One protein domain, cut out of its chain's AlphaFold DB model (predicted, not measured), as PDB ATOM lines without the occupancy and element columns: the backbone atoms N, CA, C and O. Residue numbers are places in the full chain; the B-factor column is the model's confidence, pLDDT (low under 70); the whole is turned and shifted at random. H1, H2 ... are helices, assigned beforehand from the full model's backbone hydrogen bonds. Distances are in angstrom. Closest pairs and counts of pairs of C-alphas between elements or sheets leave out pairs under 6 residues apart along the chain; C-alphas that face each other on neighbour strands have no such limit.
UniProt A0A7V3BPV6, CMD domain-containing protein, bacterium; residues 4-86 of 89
ATOM      1  N   ARG A   4     202.098 101.571 -69.672       51.31
ATOM      2  CA  ARG A   4     203.503 101.954 -69.442       51.31
ATOM      3  C   ARG A   4     204.058 103.003 -70.412       51.31
ATOM      4  O   ARG A   4     205.014 103.688 -70.058       51.31
ATOM      5  N   GLU A   5     203.510 103.117 -71.618       45.66
ATOM      6  CA  GLU A   5     203.950 104.108 -72.614       45.66
ATOM      7  C   GLU A   5     203.308 105.478 -72.350       45.66
ATOM      8  O   GLU A   5     203.967 106.501 -72.510       45.66
ATOM      9  N   ALA A   6     202.070 105.497 -71.840       47.62
ATOM     10  CA  ALA A   6     201.389 106.715 -71.396       47.62
ATOM     11  C   ALA A   6     201.959 107.279 -70.074       47.62
ATOM     12  O   ALA A   6     202.040 108.492 -69.909       47.62
ATOM     13  N   GLU A   7     202.424 106.424 -69.153       45.31
ATOM     14  CA  GLU A   7     203.014 106.848 -67.868       45.31
ATOM     15  C   GLU A   7     204.377 107.560 -68.016       45.31
ATOM     16  O   GLU A   7     204.702 108.436 -67.216       45.31
ATOM     17  N   ARG A   8     205.178 107.259 -69.051       48.34
ATOM     18  CA  ARG A   8     206.504 107.893 -69.253       48.34
ATOM     19  C   ARG A   8     206.457 109.289 -69.877       48.34
ATOM     20  O   ARG A   8     207.422 110.036 -69.740       48.34
ATOM     21  N   VAL A   9     205.349 109.652 -70.522       50.75
ATOM     22  CA  VAL A   9     205.092 111.013 -71.026       50.75
ATOM     23  C   VAL A   9     204.668 111.956 -69.877       50.75
ATOM     24  O   VAL A   9     204.758 113.170 -70.007       50.75
ATOM     25  N   ALA A  10     204.296 111.417 -68.708       53.97
ATOM     26  CA  ALA A  10     203.628 112.138 -67.622       53.97
ATOM     27  C   ALA A  10     204.504 112.437 -66.379       53.97
ATOM     28  O   ALA A  10     204.026 112.310 -65.255       53.97
ATOM     29  N   MET A  11     205.777 112.829 -66.537       70.25
ATOM     30  CA  MET A  11     206.604 113.319 -65.403       70.25
ATOM     31  C   MET A  11     206.716 114.844 -65.327       70.25
ATOM     32  O   MET A  11     206.921 115.393 -64.246       70.25
ATOM     33  N   ALA A  12     206.548 115.547 -66.446       81.12
ATOM     34  CA  ALA A  12     206.504 117.002 -66.448       81.12
ATOM     35  C   ALA A  12     205.056 117.484 -66.539       81.12
ATOM     36  O   ALA A  12     204.288 117.045 -67.389       81.12
ATOM     37  N   ARG A  13     204.685 118.406 -65.643       89.44
ATOM     38  CA  ARG A  13     203.384 119.098 -65.682       89.44
ATOM     39  C   ARG A  13     203.293 120.112 -66.825       89.44
ATOM     40  O   ARG A  13     202.196 120.501 -67.204       89.44
ATOM     41  N   ILE A  14     204.443 120.547 -67.332       90.44
ATOM     42  CA  ILE A  14     204.585 121.426 -68.491       90.44
ATOM     43  C   ILE A  14     205.158 120.615 -69.650       90.44
ATOM     44  O   ILE A  14     205.940 119.690 -69.422       90.44
ATOM     45  N   SER A  15     204.774 120.952 -70.880       94.00
ATOM     46  CA  SER A  15     205.365 120.330 -72.064       94.00
ATOM     47  C   SER A  15     206.866 120.612 -72.122       94.00
ATOM     48  O   SER A  15     207.355 121.612 -71.594       94.00
ATOM     49  N   TYR A  16     207.612 119.728 -72.769       95.69
ATOM     50  CA  TYR A  16     209.006 119.990 -73.096       95.69
ATOM     51  C   TYR A  16     209.084 120.803 -74.382       95.69
ATOM     52  O   TYR A  16     208.345 120.522 -75.319       95.69
ATOM     53  N   VAL A  17     209.987 121.784 -74.424       96.69
ATOM     54  CA  VAL A  17     210.335 122.472 -75.670       96.69
ATOM     55  C   VAL A  17     211.366 121.616 -76.393       96.69
ATOM     56  O   VAL A  17     212.514 121.494 -75.943       96.69
ATOM     57  N   GLU A  18     210.949 120.987 -77.486       95.12
ATOM     58  CA  GLU A  18     211.841 120.223 -78.357       95.12
ATOM     59  C   GLU A  18     212.679 121.155 -79.245       95.12
ATOM     60  O   GLU A  18     212.438 122.361 -79.321       95.12
ATOM     61  N   LYS A  19     213.735 120.624 -79.866       91.38
ATOM     62  CA  LYS A  19     214.745 121.436 -80.566       91.38
ATOM     63  C   LYS A  19     214.145 122.247 -81.715       91.38
ATOM     64  O   LYS A  19     214.552 123.381 -81.942       91.38
ATOM     65  N   GLU A  20     213.174 121.667 -82.403       92.12
ATOM     66  CA  GLU A  20     212.480 122.245 -83.552       92.12
ATOM     67  C   GLU A  20     211.584 123.426 -83.149       92.12
ATOM     68  O   GLU A  20     211.333 124.319 -83.955       92.12
ATOM     69  N   GLU A  21     211.133 123.444 -81.895       93.88
ATOM     70  CA  GLU A  21     210.246 124.461 -81.318       93.88
ATOM     71  C   GLU A  21     211.016 125.490 -80.473       93.88
ATOM     72  O   GLU A  21     210.458 126.494 -80.030       93.88
ATOM     73  N   ALA A  22     212.307 125.244 -80.229       95.12
ATOM     74  CA  ALA A  22     213.141 126.075 -79.382       95.12
ATOM     75  C   ALA A  22     213.404 127.447 -80.019       95.12
ATOM     76  O   ALA A  22     213.803 127.556 -81.184       95.12
ATOM     77  N   ALA A  23     213.256 128.500 -79.207       95.06
ATOM     78  CA  ALA A  23     213.620 129.859 -79.593       95.06
ATOM     79  C   ALA A  23     215.082 129.922 -80.092       95.06
ATOM     80  O   ALA A  23     215.924 129.162 -79.594       95.06
ATOM     81  N   PRO A  24     215.426 130.839 -81.019       95.69
ATOM     82  CA  PRO A  24     216.772 130.919 -81.594       95.69
ATOM     83  C   PRO A  24     217.898 131.003 -80.557       95.69
ATOM     84  O   PRO A  24     218.960 130.419 -80.754       95.69
ATOM     85  N   GLU A  25     217.670 131.670 -79.423       95.12
ATOM     86  CA  GLU A  25     218.645 131.755 -78.327       95.12
ATOM     87  C   GLU A  25     218.841 130.445 -77.532       95.12
ATOM     88  O   GLU A  25     219.883 130.264 -76.902       95.12
ATOM     89  N   VAL A  26     217.886 129.510 -77.579       97.75
ATOM     90  CA  VAL A  26     217.954 128.202 -76.900       97.75
ATOM     91  C   VAL A  26     218.638 127.146 -77.772       97.75
ATOM     92  O   VAL A  26     219.331 126.274 -77.247       97.75
ATOM     93  N   GLN A  27     218.516 127.231 -79.098       96.38
ATOM     94  CA  GLN A  27     219.152 126.284 -80.023       96.38
ATOM     95  C   GLN A  27     220.660 126.063 -79.776       96.38
ATOM     96  O   GLN A  27     221.057 124.904 -79.614       96.38
ATOM     97  N   PRO A  28     221.511 127.102 -79.624       96.38
ATOM     98  CA  PRO A  28     222.933 126.890 -79.348       96.38
ATOM     99  C   PRO A  28     223.188 126.244 -77.977       96.38
ATOM    100  O   PRO A  28     224.210 125.583 -77.782       96.38
ATOM    101  N   ILE A  29     222.280 126.410 -77.008       96.62
ATOM    102  CA  ILE A  29     222.359 125.732 -75.706       96.62
ATOM    103  C   ILE A  29     222.110 124.231 -75.893       96.62
ATOM    104  O   ILE A  29     222.855 123.406 -75.359       96.62
ATOM    105  N   TYR A  30     221.095 123.867 -76.676       97.56
ATOM    106  CA  TYR A  30     220.759 122.469 -76.948       97.56
ATOM    107  C   TYR A  30     221.873 121.757 -77.711       97.56
ATOM    108  O   TYR A  30     222.277 120.669 -77.307       97.56
ATOM    109  N   GLU A  31     222.443 122.393 -78.732       96.88
ATOM    110  CA  GLU A  31     223.583 121.849 -79.478       96.88
ATOM    111  C   GLU A  31     224.786 121.554 -78.571       96.88
ATOM    112  O   GLU A  31     225.444 120.518 -78.708       96.88
ATOM    113  N   ARG A  32     225.068 122.430 -77.595       95.81
ATOM    114  CA  ARG A  32     226.126 122.191 -76.602       95.81
ATOM    115  C   ARG A  32     225.827 120.965 -75.744       95.81
ATOM    116  O   ARG A  32     226.737 120.173 -75.499       95.81
ATOM    117  N   PHE A  33     224.580 120.789 -75.302       96.31
ATOM    118  CA  PHE A  33     224.185 119.605 -74.539       96.31
ATOM    119  C   PHE A  33     224.252 118.327 -75.373       96.31
ATOM    120  O   PHE A  33     224.789 117.332 -74.896       96.31
ATOM    121  N   GLU A  34     223.790 118.350 -76.621       95.81
ATOM    122  CA  GLU A  34     223.895 117.211 -77.538       95.81
ATOM    123  C   GLU A  34     225.355 116.820 -77.767       95.81
ATOM    124  O   GLU A  34     225.711 115.651 -77.631       95.81
ATOM    125  N   LYS A  35     226.234 117.798 -78.007       97.19
ATOM    126  CA  LYS A  35     227.665 117.547 -78.188       97.19
ATOM    127  C   LYS A  35     228.336 116.980 -76.931       97.19
ATOM    128  O   LYS A  35     229.228 116.147 -77.047       97.19
ATOM    129  N   ALA A  36     227.946 117.441 -75.742       94.31
ATOM    130  CA  ALA A  36     228.586 117.048 -74.485       94.31
ATOM    131  C   ALA A  36     228.013 115.762 -73.863       94.31
ATOM    132  O   ALA A  36     228.743 115.025 -73.204       94.31
ATOM    133  N   LEU A  37     226.710 115.515 -74.025       93.75
ATOM    134  CA  LEU A  37     225.957 114.476 -73.311       93.75
ATOM    135  C   LEU A  37     225.206 113.513 -74.243       93.75
ATOM    136  O   LEU A  37     224.607 112.555 -73.757       93.75
ATOM    137  N   GLY A  38     225.174 113.775 -75.554       96.00
ATOM    138  CA  GLY A  38     224.400 113.005 -76.536       96.00
ATOM    139  C   GLY A  38     222.887 113.244 -76.483       96.00
ATOM    140  O   GLY A  38     222.143 112.616 -77.230       96.00
ATOM    141  N   ARG A  39     222.410 114.116 -75.584       95.12
ATOM    142  CA  ARG A  39     220.994 114.466 -75.407       95.12
ATOM    143  C   ARG A  39     220.837 115.785 -74.656       95.12
ATOM    144  O   ARG A  39     221.717 116.162 -73.885       95.12
ATOM    145  N   VAL A  40     219.668 116.407 -74.781       95.38
ATOM    146  CA  VAL A  40     219.246 117.526 -73.924       95.38
ATOM    147  C   VAL A  40     218.504 116.977 -72.692       95.38
ATOM    148  O   VAL A  40     217.478 116.311 -72.857       95.38
ATOM    149  N   PRO A  41     218.994 117.207 -71.456       93.81
ATOM    150  CA  PRO A  41     218.286 116.818 -70.233       93.81
ATOM    151  C   PRO A  41     216.874 117.417 -70.139       93.81
ATOM    152  O   PRO A  41     216.666 118.584 -70.465       93.81
ATOM    153  N   THR A  42     215.908 116.641 -69.640       94.31
ATOM    154  CA  THR A  42     214.481 117.022 -69.627       94.31
ATOM    155  C   THR A  42     214.193 118.261 -68.782       94.31
ATOM    156  O   THR A  42     213.364 119.074 -69.177       94.31
ATOM    157  N   ILE A  43     214.920 118.473 -67.680       93.38
ATOM    158  CA  ILE A  43     214.801 119.706 -66.883       93.38
ATOM    159  C   ILE A  43     215.116 120.969 -67.700       93.38
ATOM    160  O   ILE A  43     214.399 121.960 -67.588       93.38
ATOM    161  N   PHE A  44     216.122 120.927 -68.580       96.00
ATOM    162  CA  PHE A  44     216.457 122.067 -69.438       96.00
ATOM    163  C   PHE A  44     215.441 122.247 -70.563       96.00
ATOM    164  O   PHE A  44     215.124 123.385 -70.901       96.00
ATOM    165  N   LYS A  45     214.856 121.149 -71.062       96.69
ATOM    166  CA  LYS A  45     213.724 121.223 -71.995       96.69
ATOM    167  C   LYS A  45     212.485 121.873 -71.388       96.69
ATOM    168  O   LYS A  45     211.753 122.568 -72.081       96.69
ATOM    169  N   ALA A  46     212.253 121.664 -70.096       95.44
ATOM    170  CA  ALA A  46     211.172 122.320 -69.367       95.44
ATOM    171  C   ALA A  46     211.484 123.809 -69.112       95.44
ATOM    172  O   ALA A  46     210.619 124.665 -69.257       95.44
ATOM    173  N   MET A  47     212.731 124.145 -68.768       96.56
ATOM    174  CA  MET A  47     213.156 125.536 -68.547       96.56
ATOM    175  C   MET A  47     213.207 126.376 -69.830       96.56
ATOM    176  O   MET A  47     213.158 127.601 -69.749       96.56
ATOM    177  N   ALA A  48     213.288 125.750 -71.004       97.38
ATOM    178  CA  ALA A  48     213.360 126.433 -72.294       97.38
ATOM    179  C   ALA A  48     212.115 127.269 -72.647       97.38
ATOM    180  O   ALA A  48     212.217 128.152 -73.493       97.38
ATOM    181  N   HIS A  49     210.990 127.089 -71.942       96.19
ATOM    182  CA  HIS A  49     209.861 128.035 -71.975       96.19
ATOM    183  C   HIS A  49     210.245 129.449 -71.507       96.19
ATOM    184  O   HIS A  49     209.560 130.415 -71.831       96.19
ATOM    185  N   ALA A  50     211.338 129.589 -70.751       96.75
ATOM    186  CA  ALA A  50     211.878 130.855 -70.271       96.75
ATOM    187  C   ALA A  50     213.386 130.954 -70.596       96.75
ATOM    188  O   ALA A  50     214.226 130.696 -69.728       96.75
ATOM    189  N   PRO A  51     213.764 131.359 -71.824       96.81
ATOM    190  CA  PRO A  51     215.150 131.291 -72.298       96.81
ATOM    191  C   PRO A  51     216.166 132.045 -71.429       96.81
ATOM    192  O   PRO A  51     217.240 131.527 -71.118       96.81
ATOM    193  N   VAL A  52     215.807 133.245 -70.958       96.38
ATOM    194  CA  VAL A  52     216.663 134.035 -70.055       96.38
ATOM    195  C   VAL A  52     216.907 133.288 -68.743       96.38
ATOM    196  O   VAL A  52     218.038 133.242 -68.261       96.38
ATOM    197  N   PHE A  53     215.868 132.670 -68.176       97.00
ATOM    198  CA  PHE A  53     215.994 131.886 -66.949       97.00
ATOM    199  C   PHE A  53     216.873 130.650 -67.164       97.00
ATOM    200  O   PHE A  53     217.775 130.409 -66.363       97.00
ATOM    201  N   LEU A  54     216.670 129.915 -68.266       97.69
ATOM    202  CA  LEU A  54     217.498 128.764 -68.631       97.69
ATOM    203  C   LEU A  54     218.987 129.135 -68.683       97.69
ATOM    204  O   LEU A  54     219.802 128.467 -68.047       97.69
ATOM    205  N   GLN A  55     219.345 130.217 -69.383       96.44
ATOM    206  CA  GLN A  55     220.743 130.647 -69.470       96.44
ATOM    207  C   GLN A  55     221.313 130.996 -68.088       96.44
ATOM    208  O   GLN A  55     222.400 130.540 -67.740       96.44
ATOM    209  N   LYS A  56     220.567 131.741 -67.261       97.69
ATOM    210  CA  LYS A  56     221.012 132.086 -65.901       97.69
ATOM    211  C   LYS A  56     221.167 130.867 -64.999       97.69
ATOM    212  O   LYS A  56     222.096 130.825 -64.196       97.69
ATOM    213  N   PHE A  57     220.305 129.866 -65.144       97.50
ATOM    214  CA  PHE A  57     220.428 128.617 -64.403       97.50
ATOM    215  C   PHE A  57     221.684 127.833 -64.814       97.50
ATOM    216  O   PHE A  57     222.381 127.298 -63.953       97.50
ATOM    217  N   ILE A  58     222.018 127.801 -66.108       96.06
ATOM    218  CA  ILE A  58     223.253 127.173 -66.605       96.06
ATOM    219  C   ILE A  58     224.490 127.903 -66.075       96.06
ATOM    220  O   ILE A  58     225.429 127.249 -65.617       96.06
ATOM    221  N   ASP A  59     224.487 129.239 -66.090       96.00
ATOM    222  CA  ASP A  59     225.579 130.046 -65.535       96.00
ATOM    223  C   ASP A  59     225.774 129.740 -64.036       96.00
ATOM    224  O   ASP A  59     226.900 129.554 -63.565       96.00
ATOM    225  N   PHE A  60     224.668 129.619 -63.295       96.06
ATOM    226  CA  PHE A  60     224.665 129.246 -61.883       96.06
ATOM    227  C   PHE A  60     225.209 127.828 -61.637       96.06
ATOM    228  O   PHE A  60     226.085 127.654 -60.786       96.06
ATOM    229  N   ASP A  61     224.762 126.815 -62.392       93.88
ATOM    230  CA  ASP A  61     225.306 125.449 -62.298       93.88
ATOM    231  C   ASP A  61     226.810 125.428 -62.619       93.88
ATOM    232  O   ASP A  61     227.595 124.774 -61.927       93.88
ATOM    233  N   GLY A  62     227.242 126.208 -63.614       93.94
ATOM    234  CA  GLY A  62     228.651 126.400 -63.952       93.94
ATOM    235  C   GLY A  62     229.473 126.965 -62.790       93.94
ATOM    236  O   GLY A  62     230.535 126.424 -62.468       93.94
ATOM    237  N   ALA A  63     228.968 127.997 -62.110       94.81
ATOM    238  CA  ALA A  63     229.611 128.578 -60.929       94.81
ATOM    239  C   ALA A  63     229.692 127.583 -59.755       94.81
ATOM    240  O   ALA A  63     230.721 127.462 -59.089       94.81
ATOM    241  N   MET A  64     228.643 126.790 -59.533       92.81
ATOM    242  CA  MET A  64     228.661 125.723 -58.527       92.81
ATOM    243  C   MET A  64     229.684 124.627 -58.864       92.81
ATOM    244  O   MET A  64     230.328 124.049 -57.977       92.81
ATOM    245  N   ARG A  65     229.878 124.342 -60.157       92.06
ATOM    246  CA  ARG A  65     230.881 123.382 -60.632       92.06
ATOM    247  C   ARG A  65     232.320 123.862 -60.459       92.06
ATOM    248  O   ARG A  65     233.198 123.008 -60.306       92.06
ATOM    249  N   SER A  66     232.557 125.171 -60.450       91.88
ATOM    250  CA  SER A  66     233.886 125.767 -60.263       91.88
ATOM    251  C   SER A  66     234.245 126.053 -58.800       91.88
ATOM    252  O   SER A  66     235.398 126.376 -58.515       91.88
ATOM    253  N   ALA A  67     233.305 125.897 -57.861       90.38
ATOM    254  CA  ALA A  67     233.567 126.061 -56.433       90.38
ATOM    255  C   ALA A  67     234.710 125.152 -55.936       90.38
ATOM    256  O   ALA A  67     234.863 124.016 -56.396       90.38
ATOM    257  N   LYS A  68     235.478 125.629 -54.943       95.00
ATOM    258  CA  LYS A  68     236.570 124.886 -54.281       95.00
ATOM    259  C   LYS A  68     236.014 123.796 -53.350       95.00
ATOM    260  O   LYS A  68     236.161 123.854 -52.134       95.00
ATOM    261  N   LEU A  69     235.348 122.812 -53.941       93.88
ATOM    262  CA  LEU A  69     234.755 121.656 -53.284       93.88
ATOM    263  C   LEU A  69     235.000 120.422 -54.153       93.88
ATOM    264  O   LEU A  69     234.780 120.463 -55.365       93.88
ATOM    265  N   ASP A  70     235.443 119.323 -53.539       95.00
ATOM    266  CA  ASP A  70     235.647 118.069 -54.266       95.00
ATOM    267  C   ASP A  70     234.355 117.615 -54.965       95.00
ATOM    268  O   ASP A  70     233.247 117.748 -54.432       95.00
ATOM    269  N   ARG A  71     234.497 117.031 -56.160       94.62
ATOM    270  CA  ARG A  71     233.357 116.605 -56.979       94.62
ATOM    271  C   ARG A  71     232.453 115.622 -56.236       94.62
ATOM    272  O   ARG A  71     231.237 115.757 -56.335       94.62
ATOM    273  N   LYS A  72     233.016 114.646 -55.511       95.94
ATOM    274  CA  LYS A  72     232.222 113.642 -54.785       95.94
ATOM    275  C   LYS A  72     231.455 114.287 -53.636       95.94
ATOM    276  O   LYS A  72     230.280 113.982 -53.461       95.94
ATOM    277  N   LEU A  73     232.086 115.210 -52.907       96.56
ATOM    278  CA  LEU A  73     231.424 115.953 -51.830       96.56
ATOM    279  C   LEU A  73     230.295 116.841 -52.360       96.56
ATOM    280  O   LEU A  73     229.212 116.862 -51.779       96.56
ATOM    281  N   ARG A  74     230.500 117.512 -53.496       96.06
ATOM    282  CA  ARG A  74     229.449 118.306 -54.142       96.06
ATOM    283  C   ARG A  74     228.265 117.442 -54.575       96.06
ATOM    284  O   ARG A  74     227.124 117.791 -54.297       96.06
ATOM    285  N   THR A  75     228.523 116.298 -55.207       95.50
ATOM    286  CA  THR A  75     227.459 115.355 -55.581       95.50
ATOM    287  C   THR A  75     226.729 114.808 -54.353       95.50
ATOM    288  O   THR A  75     225.506 114.721 -54.379       95.50
ATOM    289  N   LEU A  76     227.440 114.494 -53.264       97.00
ATOM    290  CA  LEU A  76     226.816 114.068 -52.009       97.00
ATOM    291  C   LEU A  76     225.893 115.155 -51.442       97.00
ATOM    292  O   LEU A  76     224.779 114.843 -51.027       97.00
ATOM    293  N   ALA A  77     226.322 116.420 -51.466       95.81
ATOM    294  CA  ALA A  77     225.492 117.544 -51.036       95.81
ATOM    295  C   ALA A  77     224.219 117.675 -51.889       95.81
ATOM    296  O   ALA A  77     223.136 117.836 -51.332       95.81
ATOM    297  N   TYR A  78     224.324 117.537 -53.217       95.69
ATOM    298  CA  TYR A  78     223.166 117.565 -54.119       95.69
ATOM    299  C   TYR A  78     222.184 116.432 -53.822       95.69
ATOM    300  O   TYR A  78     221.002 116.688 -53.617       95.69
ATOM    301  N   LEU A  79     222.681 115.196 -53.717       97.19
ATOM    302  CA  LEU A  79     221.846 114.037 -53.399       97.19
ATOM    303  C   LEU A  79     221.164 114.197 -52.041       97.19
ATOM    304  O   LEU A  79     219.975 113.914 -51.910       97.19
ATOM    305  N   ARG A  80     221.894 114.684 -51.030       98.19
ATOM    306  CA  ARG A  80     221.326 114.882 -49.697       98.19
ATOM    307  C   ARG A  80     220.249 115.963 -49.697       98.19
ATOM    308  O   ARG A  80     219.216 115.762 -49.063       98.19
ATOM    309  N   ALA A  81     220.465 117.068 -50.407       97.69
ATOM    310  CA  ALA A  81     219.464 118.120 -50.559       97.69
ATOM    311  C   ALA A  81     218.198 117.592 -51.253       97.69
ATOM    312  O   ALA A  81     217.099 117.814 -50.750       97.69
ATOM    313  N   SER A  82     218.342 116.827 -52.343       97.75
ATOM    314  CA  SER A  82     217.207 116.198 -53.029       97.75
ATOM    315  C   SER A  82     216.423 115.261 -52.111       97.75
ATOM    316  O   SER A  82     215.204 115.365 -52.044       97.75
ATOM    317  N   GLN A  83     217.106 114.409 -51.339       97.75
ATOM    318  CA  GLN A  83     216.458 113.493 -50.393       97.75
ATOM    319  C   GLN A  83     215.662 114.225 -49.310       97.75
ATOM    320  O   GLN A  83     214.530 113.851 -49.024       97.75
ATOM    321  N   VAL A  84     216.248 115.261 -48.698       98.38
ATOM    322  CA  VAL A  84     215.574 116.046 -47.649       98.38
ATOM    323  C   VAL A  84     214.363 116.791 -48.215       98.38
ATOM    324  O   VAL A  84     213.369 116.950 -47.514       98.38
ATOM    325  N   ASN A  85     214.420 117.184 -49.488       97.81
ATOM    326  CA  ASN A  85     213.330 117.865 -50.180       97.81
ATOM    327  C   ASN A  85     212.318 116.915 -50.849       97.81
ATOM    328  O   ASN A  85     211.373 117.405 -51.461       97.81
ATOM    329  N   GLY A  86     212.504 115.590 -50.780       96.75
ATOM    330  CA  GLY A  86     211.650 114.625 -51.488       96.75
ATOM    331  C   GLY A  86     211.645 114.820 -53.010       96.75
ATOM    332  O   GLY A  86     210.607 114.683 -53.651       96.75
TER     333      GLY A  86
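Overview. This is residues 4 to 86 of the 89 residues of the protein "CMD domain-containing protein" of bacterium (UniProt A0A7V3BPV6). The model is a loose, open arch: H2, H3, most of H4 and part of the link before H2 form its body, with H4 as the beam. Residues 4 to 10, with H1, stick out as one leg, and H5, folding back beyond H4, sticks out as the other. Its 83 printed residues, with five named helices, H1 to H5, and no named strand, are all helix in class; the radius of gyration is 14.8 A and the spans are 38 by 33 by 23 A.

Arrangement. Start at H1, residues 4 to 8, then find H2, residues 27 to 37; both touch no helix. H3, residues 42 to 47, only just touches H4, residues 51 to 66, and only at the corner, with 3 pairs of C-alphas within 8 A. Its closest C-alphas, of Met 47 and Leu 54, are 5.4 A apart; a steep tilt of 57 degrees, opposite ways. H5, residues 71 to 84, is only just apart from H4, 8.1 A at the closest. Every O i to N i+4 pair is within hydrogen-bond range in H2 to H5; H1 has 0 of 1, and 0 of 2 O i to N i+3.

Along the chain. Find C-alpha 4 at (203.503, 101.954, -69.442), where H1 begins. H2 runs 15.2 A, H4 22.9 A and H5 20.1 A, ending at C-alpha 84, (215.574, 116.046, -47.649).

Size, cuts and confidence. The C-alphas of Ala 6 and Lys 68, the farthest apart, are 43.1 A apart. The printed part has no cut; the link from H1 to H2 is long. Residues 4 to 10 are under pLDDT 70.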